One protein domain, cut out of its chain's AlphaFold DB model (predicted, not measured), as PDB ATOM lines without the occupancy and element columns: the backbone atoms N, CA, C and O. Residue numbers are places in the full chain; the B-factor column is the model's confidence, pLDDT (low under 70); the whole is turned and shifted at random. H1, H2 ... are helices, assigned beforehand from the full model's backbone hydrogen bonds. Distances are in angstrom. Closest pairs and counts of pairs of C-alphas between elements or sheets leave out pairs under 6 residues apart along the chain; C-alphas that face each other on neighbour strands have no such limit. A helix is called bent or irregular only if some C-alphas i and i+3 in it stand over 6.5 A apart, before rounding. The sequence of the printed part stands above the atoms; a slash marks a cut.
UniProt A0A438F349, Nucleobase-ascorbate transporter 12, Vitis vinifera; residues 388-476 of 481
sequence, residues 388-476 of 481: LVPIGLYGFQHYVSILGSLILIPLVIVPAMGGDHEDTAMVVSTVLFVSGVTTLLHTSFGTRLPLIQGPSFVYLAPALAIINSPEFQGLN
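Overview. This is residues 388 to 476 of the 481 residues of the protein "Nucleobase-ascorbate transporter 12" of Vitis vinifera (UniProt A0A438F349). What shape do these atoms make? A long bent helix, H1, and helix H2 fold into a crossed helical hairpin, with H3 alongside H1's second arm, H1b, and short H4 beyond it at one end; residues 388 to 397 of H1's first arm, H1a, stick out at the other. What is it built of? The 89 printed residues hold four named helices, H1 to H4 in chain order, and no named strand: all helix. How compact is it? It is loose, with a radius of gyration of the C-alphas of 16.4 A and spans of 56 by 27 by 16 A.

Arrangement. Is H1, residues 388 to 416, straight? It is bent, with C-alphas 401 and 404 6.5 A apart, though by its hydrogen bonds it was assigned as one helix; arms H1a, 388 to 401, and H1b, 404 to 416, stand at a shallow tilt of 33 degrees, only just short of steep. What touches H1b? H2, residues 421 to 445, touches it with residues 423 to 432 alone, opposite ways at a steep tilt of 40 degrees, a hairpin; the closest C-alphas, of Pro 410 and Val 428, are 5.7 A apart. H3, residues 457 to 467, touches it at a shallow tilt of 7 degrees, the same way, with the closest C-alphas, of Ala 416 and Ile 467, 7.0 A apart. What stays apart? H2 and H3 are apart; H4, residues 470 to 476, is close to but not clearly touching H3, the closest C-alphas, of Ile 466 and Phe 472, being 7.8 A apart. Are the backbones in range? Every O i to N i+4 pair is within hydrogen-bond range in H1a and H2, but 6 of 9 in H1b, 5 of 7 in H3 and 1 of 3 in H4, where 1 of 4 O i to N i+3 pairs is.

Along the chain. Where does H1a begin? C-alpha 388 is at (-46.921, -26.649, 24.540); H1a measures 20.0 A and H1b 19.0 A. How long are the others? H2 measures 35.9 A, H3 15.7 A and H4 10.2 A, ending at C-alpha 476, (-14.267, -4.343, -12.877).

Size, cuts and confidence. How far does it reach? The farthest C-alphas, of Leu 388 and Gly 474, are 56.2 A apart, and the printed part has no cut. Which link is long? H2 to H3, with 11 residues. Where is confidence low? The pLDDT is under 70 at residue 388, residues 443 to 453 and residues 470 to 476.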
ATOM      1  N   LEU A 388     -47.946 -27.648  24.888       66.50
ATOM      2  CA  LEU A 388     -46.921 -26.649  24.540       66.50
ATOM      3  C   LEU A 388     -45.475 -27.199  24.460       66.50
ATOM      4  O   LEU A 388     -44.641 -26.628  23.764       66.50
ATOM      5  N   VAL A 389     -45.178 -28.324  25.125       73.69
ATOM      6  CA  VAL A 389     -43.877 -29.012  25.048       73.69
ATOM      7  C   VAL A 389     -43.686 -29.769  23.717       73.69
ATOM      8  O   VAL A 389     -42.797 -29.374  22.961       73.69
ATOM      9  N   PRO A 390     -44.463 -30.820  23.367       73.75
ATOM     10  CA  PRO A 390     -44.309 -31.511  22.083       73.75
ATOM     11  C   PRO A 390     -44.474 -30.603  20.857       73.75
ATOM     12  O   PRO A 390     -43.695 -30.754  19.919       73.75
ATOM     13  N   ILE A 391     -45.394 -29.627  20.853       77.62
ATOM     14  CA  ILE A 391     -45.529 -28.716  19.699       77.62
ATOM     15  C   ILE A 391     -44.268 -27.851  19.496       77.62
ATOM     16  O   ILE A 391     -43.822 -27.669  18.364       77.62
ATOM     17  N   GLY A 392     -43.624 -27.408  20.584       78.50
ATOM     18  CA  GLY A 392     -42.337 -26.711  20.532       78.50
ATOM     19  C   GLY A 392     -41.182 -27.609  20.071       78.50
ATOM     20  O   GLY A 392     -40.340 -27.166  19.293       78.50
ATOM     21  N   LEU A 393     -41.163 -28.880  20.490       81.69
ATOM     22  CA  LEU A 393     -40.149 -29.854  20.063       81.69
ATOM     23  C   LEU A 393     -40.271 -30.207  18.573       81.69
ATOM     24  O   LEU A 393     -39.265 -30.176  17.866       81.69
ATOM     25  N   TYR A 394     -41.482 -30.477  18.076       78.31
ATOM     26  CA  TYR A 394     -41.709 -30.743  16.651       78.31
ATOM     27  C   TYR A 394     -41.467 -29.493  15.791       78.31
ATOM     28  O   TYR A 394     -40.850 -29.595  14.731       78.31
ATOM     29  N   GLY A 395     -41.859 -28.305  16.266       80.62
ATOM     30  CA  GLY A 395     -41.537 -27.035  15.608       80.62
ATOM     31  C   GLY A 395     -40.027 -26.792  15.506       80.62
ATOM     32  O   GLY A 395     -39.532 -26.433  14.438       80.62
ATOM     33  N   PHE A 396     -39.273 -27.059  16.578       80.88
ATOM     34  CA  PHE A 396     -37.810 -26.963  16.577       80.88
ATOM     35  C   PHE A 396     -37.152 -28.001  15.653       80.88
ATOM     36  O   PHE A 396     -36.269 -27.649  14.874       80.88
ATOM     37  N   GLN A 397     -37.612 -29.257  15.679       83.12
ATOM     38  CA  GLN A 397     -37.154 -30.309  14.765       83.12
ATOM     39  C   GLN A 397     -37.364 -29.902  13.297       83.12
ATOM     40  O   GLN A 397     -36.455 -30.044  12.476       83.12
ATOM     41  N   HIS A 398     -38.543 -29.370  12.966       76.69
ATOM     42  CA  HIS A 398     -38.868 -28.944  11.609       76.69
ATOM     43  C   HIS A 398     -38.039 -27.723  11.179       76.69
ATOM     44  O   HIS A 398     -37.494 -27.726  10.074       76.69
ATOM     45  N   TYR A 399     -37.854 -26.742  12.072       81.12
ATOM     46  CA  TYR A 399     -36.979 -25.586  11.859       81.12
ATOM     47  C   TYR A 399     -35.529 -26.001  11.569       81.12
ATOM     48  O   TYR A 399     -34.970 -25.587  10.558       81.12
ATOM     49  N   VAL A 400     -34.932 -26.867  12.397       84.69
ATOM     50  CA  VAL A 400     -33.556 -27.361  12.184       84.69
ATOM     51  C   VAL A 400     -33.430 -28.133  10.864       84.69
ATOM     52  O   VAL A 400     -32.414 -28.004  10.184       84.69
ATOM     53  N   SER A 401     -34.468 -28.875  10.462       84.44
ATOM     54  CA  SER A 401     -34.487 -29.624   9.196       84.44
ATOM     55  C   SER A 401     -34.446 -28.725   7.948       84.44
ATOM     56  O   SER A 401     -33.796 -29.073   6.966       84.44
ATOM     57  N   ILE A 402     -35.087 -27.547   7.980       83.50
ATOM     58  CA  ILE A 402     -35.096 -26.599   6.845       83.50
ATOM     59  C   ILE A 402     -34.006 -25.516   6.927       83.50
ATOM     60  O   ILE A 402     -33.648 -24.909   5.918       83.50
ATOM     61  N   LEU A 403     -33.421 -25.302   8.108       85.81
ATOM     62  CA  LEU A 403     -32.325 -24.355   8.325       85.81
ATOM     63  C   LEU A 403     -31.122 -24.632   7.402       85.81
ATOM     64  O   LEU A 403     -30.506 -23.693   6.901       85.81
ATOM     65  N   GLY A 404     -30.822 -25.906   7.128       84.19
ATOM     66  CA  GLY A 404     -29.723 -26.303   6.241       84.19
ATOM     67  C   GLY A 404     -29.895 -25.830   4.791       84.19
ATOM     68  O   GLY A 404     -28.977 -25.237   4.226       84.19
ATOM     69  N   SER A 405     -31.076 -26.027   4.192       82.50
ATOM     70  CA  SER A 405     -31.347 -25.601   2.810       82.50
ATOM     71  C   SER A 405     -31.484 -24.081   2.680       82.50
ATOM     72  O   SER A 405     -31.026 -23.512   1.689       82.50
ATOM     73  N   LEU A 406     -32.027 -23.414   3.704       84.69
ATOM     74  CA  LEU A 406     -32.098 -21.950   3.790       84.69
ATOM     75  C   LEU A 406     -30.717 -21.273   3.774       84.69
ATOM     76  O   LEU A 406     -30.570 -20.211   3.169       84.69
ATOM     77  N   ILE A 407     -29.716 -21.868   4.430       88.31
ATOM     78  CA  ILE A 407     -28.353 -21.317   4.519       88.31
ATOM     79  C   ILE A 407     -27.522 -21.633   3.260       88.31
ATOM     80  O   ILE A 407     -26.661 -20.836   2.883       88.31
ATOM     81  N   LEU A 408     -27.791 -22.752   2.572       88.19
ATOM     82  CA  LEU A 408     -26.996 -23.205   1.421       88.19
ATOM     83  C   LEU A 408     -26.978 -22.190   0.264       88.19
ATOM     84  O   LEU A 408     -25.922 -21.945  -0.313       88.19
ATOM     85  N   ILE A 409     -28.116 -21.563  -0.058       84.94
ATOM     86  CA  ILE A 409     -28.200 -20.599  -1.171       84.94
ATOM     87  C   ILE A 409     -27.322 -19.350  -0.917       84.94
ATOM     88  O   ILE A 409     -26.482 -19.061  -1.773       84.94
ATOM     89  N   PRO A 410     -27.421 -18.644   0.233       83.00
ATOM     90  CA  PRO A 410     -26.468 -17.602   0.627       83.00
ATOM     91  C   PRO A 410     -24.991 -18.016   0.551       83.00
ATOM     92  O   PRO A 410     -24.181 -17.256   0.022       83.00
ATOM     93  N   LEU A 411     -24.644 -19.217   1.039       86.69
ATOM     94  CA  LEU A 411     -23.259 -19.706   1.059       86.69
ATOM     95  C   LEU A 411     -22.667 -19.952  -0.335       86.69
ATOM     96  O   LEU A 411     -21.454 -19.868  -0.487       86.69
ATOM     97  N   VAL A 412     -23.489 -20.244  -1.348       85.50
ATOM     98  CA  VAL A 412     -23.019 -20.390  -2.737       85.50
ATOM     99  C   VAL A 412     -23.001 -19.042  -3.462       85.50
ATOM    100  O   VAL A 412     -22.049 -18.740  -4.178       85.50
ATOM    101  N   ILE A 413     -24.040 -18.217  -3.289       81.81
ATOM    102  CA  ILE A 413     -24.214 -17.009  -4.108       81.81
ATOM    103  C   ILE A 413     -23.298 -15.850  -3.690       81.81
ATOM    104  O   ILE A 413     -22.818 -15.128  -4.561       81.81
ATOM    105  N   VAL A 414     -23.024 -15.653  -2.393       84.31
ATOM    106  CA  VAL A 414     -22.225 -14.496  -1.940       84.31
ATOM    107  C   VAL A 414     -20.738 -14.628  -2.301       84.31
ATOM    108  O   VAL A 414     -20.214 -13.675  -2.882       84.31
ATOM    109  N   PRO A 415     -20.068 -15.784  -2.102       81.25
ATOM    110  CA  PRO A 415     -18.695 -15.970  -2.576       81.25
ATOM    111  C   PRO A 415     -18.575 -15.897  -4.102       81.25
ATOM    112  O   PRO A 415     -17.604 -15.340  -4.605       81.25
ATOM    113  N   ALA A 416     -19.579 -16.376  -4.850       77.31
ATOM    114  CA  ALA A 416     -19.608 -16.241  -6.309       77.31
ATOM    115  C   ALA A 416     -19.663 -14.769  -6.771       77.31
ATOM    116  O   ALA A 416     -19.111 -14.438  -7.816       77.31
ATOM    117  N   MET A 417     -20.281 -13.879  -5.985       75.94
ATOM    118  CA  MET A 417     -20.281 -12.426  -6.218       75.94
ATOM    119  C   MET A 417     -19.021 -11.710  -5.689       75.94
ATOM    120  O   MET A 417     -18.943 -10.488  -5.788       75.94
ATOM    121  N   GLY A 418     -18.058 -12.429  -5.101       78.50
ATOM    122  CA  GLY A 418     -16.881 -11.836  -4.455       78.50
ATOM    123  C   GLY A 418     -17.181 -11.107  -3.136       78.50
ATOM    124  O   GLY A 418     -16.386 -10.272  -2.711       78.50
ATOM    125  N   GLY A 419     -18.325 -11.386  -2.501       78.62
ATOM    126  CA  GLY A 419     -18.700 -10.801  -1.212       78.62
ATOM    127  C   GLY A 419     -17.970 -11.446  -0.031       78.62
ATOM    128  O   GLY A 419     -17.665 -12.639  -0.047       78.62
ATOM    129  N   ASP A 420     -17.716 -10.656   1.012       82.62
ATOM    130  CA  ASP A 420     -16.974 -11.097   2.196       82.62
ATOM    131  C   ASP A 420     -17.815 -11.978   3.152       82.62
ATOM    132  O   ASP A 420     -19.039 -12.115   3.023       82.62
ATOM    133  N   HIS A 421     -17.166 -12.578   4.152       83.94
ATOM    134  CA  HIS A 421     -17.811 -13.258   5.272       83.94
ATOM    135  C   HIS A 421     -18.805 -12.355   6.032       83.94
ATOM    136  O   HIS A 421     -19.867 -12.849   6.428       83.94
ATOM    137  N   GLU A 422     -18.540 -11.047   6.181       80.62
ATOM    138  CA  GLU A 422     -19.518 -10.098   6.751       80.62
ATOM    139  C   GLU A 422     -20.807 -10.024   5.917       80.62
ATOM    140  O   GLU A 422     -21.918 -10.157   6.444       80.62
ATOM    141  N   ASP A 423     -20.670  -9.843   4.601       80.12
ATOM    142  CA  ASP A 423     -21.806  -9.731   3.684       80.12
ATOM    143  C   ASP A 423     -22.545 -11.082   3.565       80.12
ATOM    144  O   ASP A 423     -23.777 -11.121   3.510       80.12
ATOM    145  N   THR A 424     -21.820 -12.204   3.652       79.50
ATOM    146  CA  THR A 424     -22.392 -13.562   3.699       79.50
ATOM    147  C   THR A 424     -23.278 -13.751   4.934       79.50
ATOM    148  O   THR A 424     -24.423 -14.198   4.811       79.50
ATOM    149  N   ALA A 425     -22.805 -13.357   6.121       83.31
ATOM    150  CA  ALA A 425     -23.598 -13.408   7.351       83.31
ATOM    151  C   ALA A 425     -24.842 -12.498   7.276       83.31
ATOM    152  O   ALA A 425     -25.923 -12.873   7.745       83.31
ATOM    153  N   MET A 426     -24.723 -11.334   6.627       80.00
ATOM    154  CA  MET A 426     -25.843 -10.416   6.400       80.00
ATOM    155  C   MET A 426     -26.923 -11.038   5.496       80.00
ATOM    156  O   MET A 426     -28.108 -11.020   5.853       80.00
ATOM    157  N   VAL A 427     -26.538 -11.659   4.377       80.75
ATOM    158  CA  VAL A 427     -27.476 -12.347   3.469       80.75
ATOM    159  C   VAL A 427     -28.114 -13.571   4.139       80.75
ATOM    160  O   VAL A 427     -29.328 -13.747   4.040       80.75
ATOM    161  N   VAL A 428     -27.361 -14.368   4.907       86.50
ATOM    162  CA  VAL A 428     -27.932 -15.468   5.711       86.50
ATOM    163  C   VAL A 428     -28.980 -14.941   6.697       86.50
ATOM    164  O   VAL A 428     -30.099 -15.457   6.739       86.50
ATOM    165  N   SER A 429     -28.659 -13.894   7.464       82.25
ATOM    166  CA  SER A 429     -29.582 -13.347   8.470       82.25
ATOM    167  C   SER A 429     -30.888 -12.821   7.855       82.25
ATOM    168  O   SER A 429     -31.967 -13.073   8.395       82.25
ATOM    169  N   THR A 430     -30.811 -12.161   6.695       81.69
ATOM    170  CA  THR A 430     -31.982 -11.610   5.998       81.69
ATOM    171  C   THR A 430     -32.830 -12.694   5.332       81.69
ATOM    172  O   THR A 430     -34.054 -12.627   5.435       81.69
ATOM    173  N   VAL A 431     -32.231 -13.731   4.734       82.62
ATOM    174  CA  VAL A 431     -32.975 -14.872   4.161       82.62
ATOM    175  C   VAL A 431     -33.733 -15.651   5.240       82.62
ATOM    176  O   VAL A 431     -34.921 -15.935   5.068       82.62
ATOM    177  N   LEU A 432     -33.091 -15.939   6.378       85.38
ATOM    178  CA  LEU A 432     -33.738 -16.621   7.507       85.38
ATOM    179  C   LEU A 432     -34.881 -15.789   8.103       85.38
ATOM    180  O   LEU A 432     -35.958 -16.318   8.377       85.38
ATOM    181  N   PHE A 433     -34.664 -14.483   8.264       83.75
ATOM    182  CA  PHE A 433     -35.679 -13.560   8.762       83.75
ATOM    183  C   PHE A 433     -36.887 -13.456   7.813       83.75
ATOM    184  O   PHE A 433     -38.028 -13.608   8.253       83.75
ATOM    185  N   VAL A 434     -36.656 -13.262   6.510       84.44
ATOM    186  CA  VAL A 434     -37.733 -13.157   5.512       84.44
ATOM    187  C   VAL A 434     -38.520 -14.464   5.405       84.44
ATOM    188  O   VAL A 434     -39.747 -14.403   5.392       84.44
ATOM    189  N   SER A 435     -37.866 -15.632   5.402       82.44
ATOM    190  CA  SER A 435     -38.564 -16.931   5.357       82.44
ATOM    191  C   SER A 435     -39.406 -17.199   6.615       82.44
ATOM    192  O   SER A 435     -40.498 -17.768   6.527       82.44
ATOM    193  N   GLY A 436     -38.960 -16.721   7.784       81.19
ATOM    194  CA  GLY A 436     -39.770 -16.713   9.002       81.19
ATOM    195  C   GLY A 436     -41.025 -15.844   8.859       81.19
ATOM    196  O   GLY A 436     -42.131 -16.307   9.135       81.19
ATOM    197  N   VAL A 437     -40.876 -14.611   8.362       82.69
ATOM    198  CA  VAL A 437     -42.002 -13.678   8.159       82.69
ATOM    199  C   VAL A 437     -42.990 -14.186   7.100       82.69
ATOM    200  O   VAL A 437     -44.197 -14.146   7.343       82.69
ATOM    201  N   THR A 438     -42.531 -14.715   5.960       79.62
ATOM    202  CA  THR A 438     -43.429 -15.279   4.934       79.62
ATOM    203  C   THR A 438     -44.173 -16.509   5.442       79.62
ATOM    204  O   THR A 438     -45.372 -16.625   5.202       79.62
ATOM    205  N   THR A 439     -43.514 -17.389   6.201       77.31
ATOM    206  CA  THR A 439     -44.159 -18.575   6.790       77.31
ATOM    207  C   THR A 439     -45.195 -18.185   7.852       77.31
ATOM    208  O   THR A 439     -46.286 -18.759   7.886       77.31
ATOM    209  N   LEU A 440     -44.923 -17.164   8.675       76.06
ATOM    210  CA  LEU A 440     -45.906 -16.617   9.621       76.06
ATOM    211  C   LEU A 440     -47.114 -15.998   8.897       76.06
ATOM    212  O   LEU A 440     -48.253 -16.269   9.277       76.06
ATOM    213  N   LEU A 441     -46.900 -15.231   7.825       77.38
ATOM    214  CA  LEU A 441     -47.985 -14.666   7.009       77.38
ATOM    215  C   LEU A 441     -48.808 -15.759   6.301       77.38
ATOM    216  O   LEU A 441     -50.037 -15.703   6.309       77.38
ATOM    217  N   HIS A 442     -48.159 -16.789   5.749       71.62
ATOM    218  CA  HIS A 442     -48.832 -17.906   5.076       71.62
ATOM    219  C   HIS A 442     -49.691 -18.731   6.047       71.62
ATOM    220  O   HIS A 442     -50.812 -19.119   5.718       71.62
ATOM    221  N   THR A 443     -49.205 -18.972   7.266       69.19
ATOM    222  CA  THR A 443     -49.944 -19.747   8.279       69.19
ATOM    223  C   THR A 443     -51.058 -18.953   8.968       69.19
ATOM    224  O   THR A 443     -52.042 -19.557   9.399       69.19
ATOM    225  N   SER A 444     -50.958 -17.618   9.037       67.38
ATOM    226  CA  SER A 444     -51.983 -16.754   9.655       67.38
ATOM    227  C   SER A 444     -53.061 -16.246   8.684       67.38
ATOM    228  O   SER A 444     -54.236 -16.243   9.060       67.38
ATOM    229  N   PHE A 445     -52.700 -15.879   7.447       57.81
ATOM    230  CA  PHE A 445     -53.626 -15.322   6.437       57.81
ATOM    231  C   PHE A 445     -53.843 -16.211   5.205       57.81
ATOM    232  O   PHE A 445     -54.768 -15.962   4.435       57.81
ATOM    233  N   GLY A 446     -53.005 -17.230   5.003       57.19
ATOM    234  CA  GLY A 446     -53.125 -18.178   3.897       57.19
ATOM    235  C   GLY A 446     -54.012 -19.385   4.217       57.19
ATOM    236  O   GLY A 446     -54.966 -19.322   4.991       57.19
ATOM    237  N   THR A 447     -53.679 -20.524   3.611       54.06
ATOM    238  CA  THR A 447     -54.490 -21.760   3.611       54.06
ATOM    239  C   THR A 447     -54.614 -22.454   4.974       54.06
ATOM    240  O   THR A 447     -55.378 -23.409   5.100       54.06
ATOM    241  N   ARG A 448     -53.869 -21.996   5.992       52.97
ATOM    242  CA  ARG A 448     -53.684 -22.642   7.307       52.97
ATOM    243  C   ARG A 448     -53.054 -24.044   7.258       52.97
ATOM    244  O   ARG A 448     -53.065 -24.736   8.276       52.97
ATOM    245  N   LEU A 449     -52.459 -24.454   6.134       57.31
ATOM    246  CA  LEU A 449     -51.556 -25.608   6.114       57.31
ATOM    247  C   LEU A 449     -50.156 -25.206   6.626       57.31
ATOM    248  O   LEU A 449     -49.705 -24.091   6.350       57.31
ATOM    249  N   PRO A 450     -49.438 -26.100   7.334       58.72
ATOM    250  CA  PRO A 450     -48.060 -25.873   7.769       58.72
ATOM    251  C   PRO A 450     -47.077 -26.055   6.597       58.72
ATOM    252  O   PRO A 450     -46.354 -27.045   6.513       58.72
ATOM    253  N   LEU A 451     -47.072 -25.097   5.670       66.75
ATOM    254  CA  LEU A 451     -46.144 -25.028   4.539       66.75
ATOM    255  C   LEU A 451     -45.062 -23.981   4.834       66.75
ATOM    256  O   LEU A 451     -45.360 -22.789   4.910       66.75
ATOM    257  N   ILE A 452     -43.805 -24.409   4.995       65.06
ATOM    258  CA  ILE A 452     -42.676 -23.473   5.131       65.06
ATOM    259  C   ILE A 452     -42.277 -22.962   3.747       65.06
ATOM    260  O   ILE A 452     -41.942 -23.744   2.856       65.06
ATOM    261  N   GLN A 453     -42.275 -21.640   3.577       65.69
ATOM    262  CA  GLN A 453     -41.948 -20.998   2.306       65.69
ATOM    263  C   GLN A 453     -40.483 -20.532   2.298       65.69
ATOM    264  O   GLN A 453     -40.138 -19.474   2.836       65.69
ATOM    265  N   GLY A 454     -39.615 -21.348   1.694       72.12
ATOM    266  CA  GLY A 454     -38.185 -21.075   1.523       72.12
ATOM    267  C   GLY A 454     -37.805 -20.538   0.129       72.12
ATOM    268  O   GLY A 454     -38.621 -20.572  -0.796       72.12
ATOM    269  N   PRO A 455     -36.562 -20.055  -0.048       72.44
ATOM    270  CA  PRO A 455     -36.000 -19.732  -1.358       72.44
ATOM    271  C   PRO A 455     -35.836 -21.003  -2.208       72.44
ATOM    272  O   PRO A 455     -35.339 -22.019  -1.730       72.44
ATOM    273  N   SER A 456     -36.241 -20.949  -3.480       79.50
ATOM    274  CA  SER A 456     -36.147 -22.097  -4.391       79.50
ATOM    275  C   SER A 456     -34.776 -22.191  -5.063       79.50
ATOM    276  O   SER A 456     -34.296 -21.217  -5.645       79.50
ATOM    277  N   PHE A 457     -34.193 -23.394  -5.077       79.56
ATOM    278  CA  PHE A 457     -32.947 -23.698  -5.793       79.56
ATOM    279  C   PHE A 457     -33.022 -23.431  -7.306       79.56
ATOM    280  O   PHE A 457     -31.989 -23.215  -7.934       79.56
ATOM    281  N   VAL A 458     -34.227 -23.363  -7.891       78.44
ATOM    282  CA  VAL A 458     -34.432 -23.006  -9.309       78.44
ATOM    283  C   VAL A 458     -33.860 -21.618  -9.640       78.44
ATOM    284  O   VAL A 458     -33.415 -21.397 -10.763       78.44
ATOM    285  N   TYR A 459     -33.790 -20.700  -8.669       78.19
ATOM    286  CA  TYR A 459     -33.182 -19.377  -8.860       78.19
ATOM    287  C   TYR A 459     -31.645 -19.376  -8.823       78.19
ATOM    288  O   TYR A 459     -31.039 -18.395  -9.250       78.19
ATOM    289  N   LEU A 460     -30.997 -20.453  -8.360       79.50
ATOM    290  CA  LEU A 460     -29.538 -20.503  -8.232       79.50
ATOM    291  C   LEU A 460     -28.843 -20.536  -9.602       79.50
ATOM    292  O   LEU A 460     -27.889 -19.796  -9.820       79.50
ATOM    293  N   ALA A 461     -29.352 -21.334 -10.545       76.94
ATOM    294  CA  ALA A 461     -28.803 -21.427 -11.900       76.94
ATOM    295  C   ALA A 461     -28.829 -20.088 -12.681       76.94
ATOM    296  O   ALA A 461     -27.766 -19.669 -13.143       76.94
ATOM    297  N   PRO A 462     -29.964 -19.362 -12.808       79.25
ATOM    298  CA  PRO A 462     -29.974 -18.063 -13.482       79.25
ATOM    299  C   PRO A 462     -29.190 -16.988 -12.716       79.25
ATOM    300  O   PRO A 462     -28.577 -16.136 -13.353       79.25
ATOM    301  N   ALA A 463     -29.141 -17.034 -11.378       78.69
ATOM    302  CA  ALA A 463     -28.303 -16.115 -10.609       78.69
ATOM    303  C   ALA A 463     -26.809 -16.320 -10.913       78.69
ATOM    304  O   ALA A 463     -26.118 -15.363 -11.256       78.69
ATOM    305  N   LEU A 464     -26.322 -17.565 -10.870       79.75
ATOM    306  CA  LEU A 464     -24.934 -17.891 -11.216       79.75
ATOM    307  C   LEU A 464     -24.607 -17.567 -12.682       79.75
ATOM    308  O   LEU A 464     -23.490 -17.135 -12.958       79.75
ATOM    309  N   ALA A 465     -25.560 -17.701 -13.608       77.38
ATOM    310  CA  ALA A 465     -25.374 -17.298 -15.004       77.38
ATOM    311  C   ALA A 465     -25.183 -15.776 -15.168       77.38
ATOM    312  O   ALA A 465     -24.339 -15.352 -15.952       77.38
ATOM    313  N   ILE A 466     -25.913 -14.954 -14.401       80.00
ATOM    314  CA  ILE A 466     -25.749 -13.487 -14.398       80.00
ATOM    315  C   ILE A 466     -24.411 -13.085 -13.755       80.00
ATOM    316  O   ILE A 466     -23.716 -12.217 -14.271       80.00
ATOM    317  N   ILE A 467     -24.022 -13.739 -12.658       77.25
ATOM    318  CA  ILE A 467     -22.756 -13.474 -11.948       77.25
ATOM    319  C   ILE A 467     -21.527 -13.828 -12.813       77.25
ATOM    320  O   ILE A 467     -20.489 -13.171 -12.732       77.25
ATOM    321  N   ASN A 468     -21.654 -14.838 -13.678       71.81
ATOM    322  CA  ASN A 468     -20.606 -15.262 -14.611       71.81
ATOM    323  C   ASN A 468     -20.700 -14.611 -16.006       71.81
ATOM    324  O   ASN A 468     -19.990 -15.032 -16.920       71.81
ATOM    325  N   SER A 469     -21.554 -13.598 -16.201       73.62
ATOM    326  CA  SER A 469     -21.647 -12.895 -17.488       73.62
ATOM    327  C   SER A 469     -20.437 -11.959 -17.693       73.62
ATOM    328  O   SER A 469     -20.107 -11.160 -16.804       73.62
ATOM    329  N   PRO A 470     -19.762 -12.016 -18.860       61.47
ATOM    330  CA  PRO A 470     -18.590 -11.186 -19.132       61.47
ATOM    331  C   PRO A 470     -18.932  -9.693 -19.230       61.47
ATOM    332  O   PRO A 470     -18.063  -8.859 -18.979       61.47
ATOM    333  N   GLU A 471     -20.181  -9.333 -19.539       61.50
ATOM    334  CA  GLU A 471     -20.653  -7.945 -19.546       61.50
ATOM    335  C   GLU A 471     -20.606  -7.309 -18.148       61.50
ATOM    336  O   GLU A 471     -20.255  -6.135 -18.021       61.50
ATOM    337  N   PHE A 472     -20.905  -8.076 -17.092       56.81
ATOM    338  CA  PHE A 472     -20.807  -7.595 -15.710       56.81
ATOM    339  C   PHE A 472     -19.386  -7.704 -15.147       56.81
ATOM    340  O   PHE A 472     -18.946  -6.803 -14.434       56.81
ATOM    341  N   GLN A 473     -18.634  -8.751 -15.500       54.91
ATOM    342  CA  GLN A 473     -17.238  -8.895 -15.059       54.91
ATOM    343  C   GLN A 473     -16.305  -7.852 -15.704       54.91
ATOM    344  O   GLN A 473     -15.402  -7.339 -15.042       54.91
ATOM    345  N   GLY A 474     -16.553  -7.473 -16.963       46.66
ATOM    346  CA  GLY A 474     -15.744  -6.498 -17.700       46.66
ATOM    347  C   GLY A 474     -15.705  -5.096 -17.080       46.66
ATOM    348  O   GLY A 474     -14.704  -4.395 -17.236       46.66
ATOM    349  N   LEU A 475     -16.737  -4.707 -16.320       53.50
ATOM    350  CA  LEU A 475     -16.809  -3.408 -15.634       53.50
ATOM    351  C   LEU A 475     -15.786  -3.258 -14.496       53.50
ATOM    352  O   LEU A 475     -15.393  -2.136 -14.190       53.50
ATOM    353  N   ASN A 476     -15.314  -4.363 -13.908       50.94
ATOM    354  CA  ASN A 476     -14.267  -4.343 -12.877       50.94
ATOM    355  C   ASN A 476     -12.843  -4.429 -13.459       50.94
ATOM    356  O   ASN A 476     -11.873  -4.230 -12.733       50.94
TER     357      ASN A 476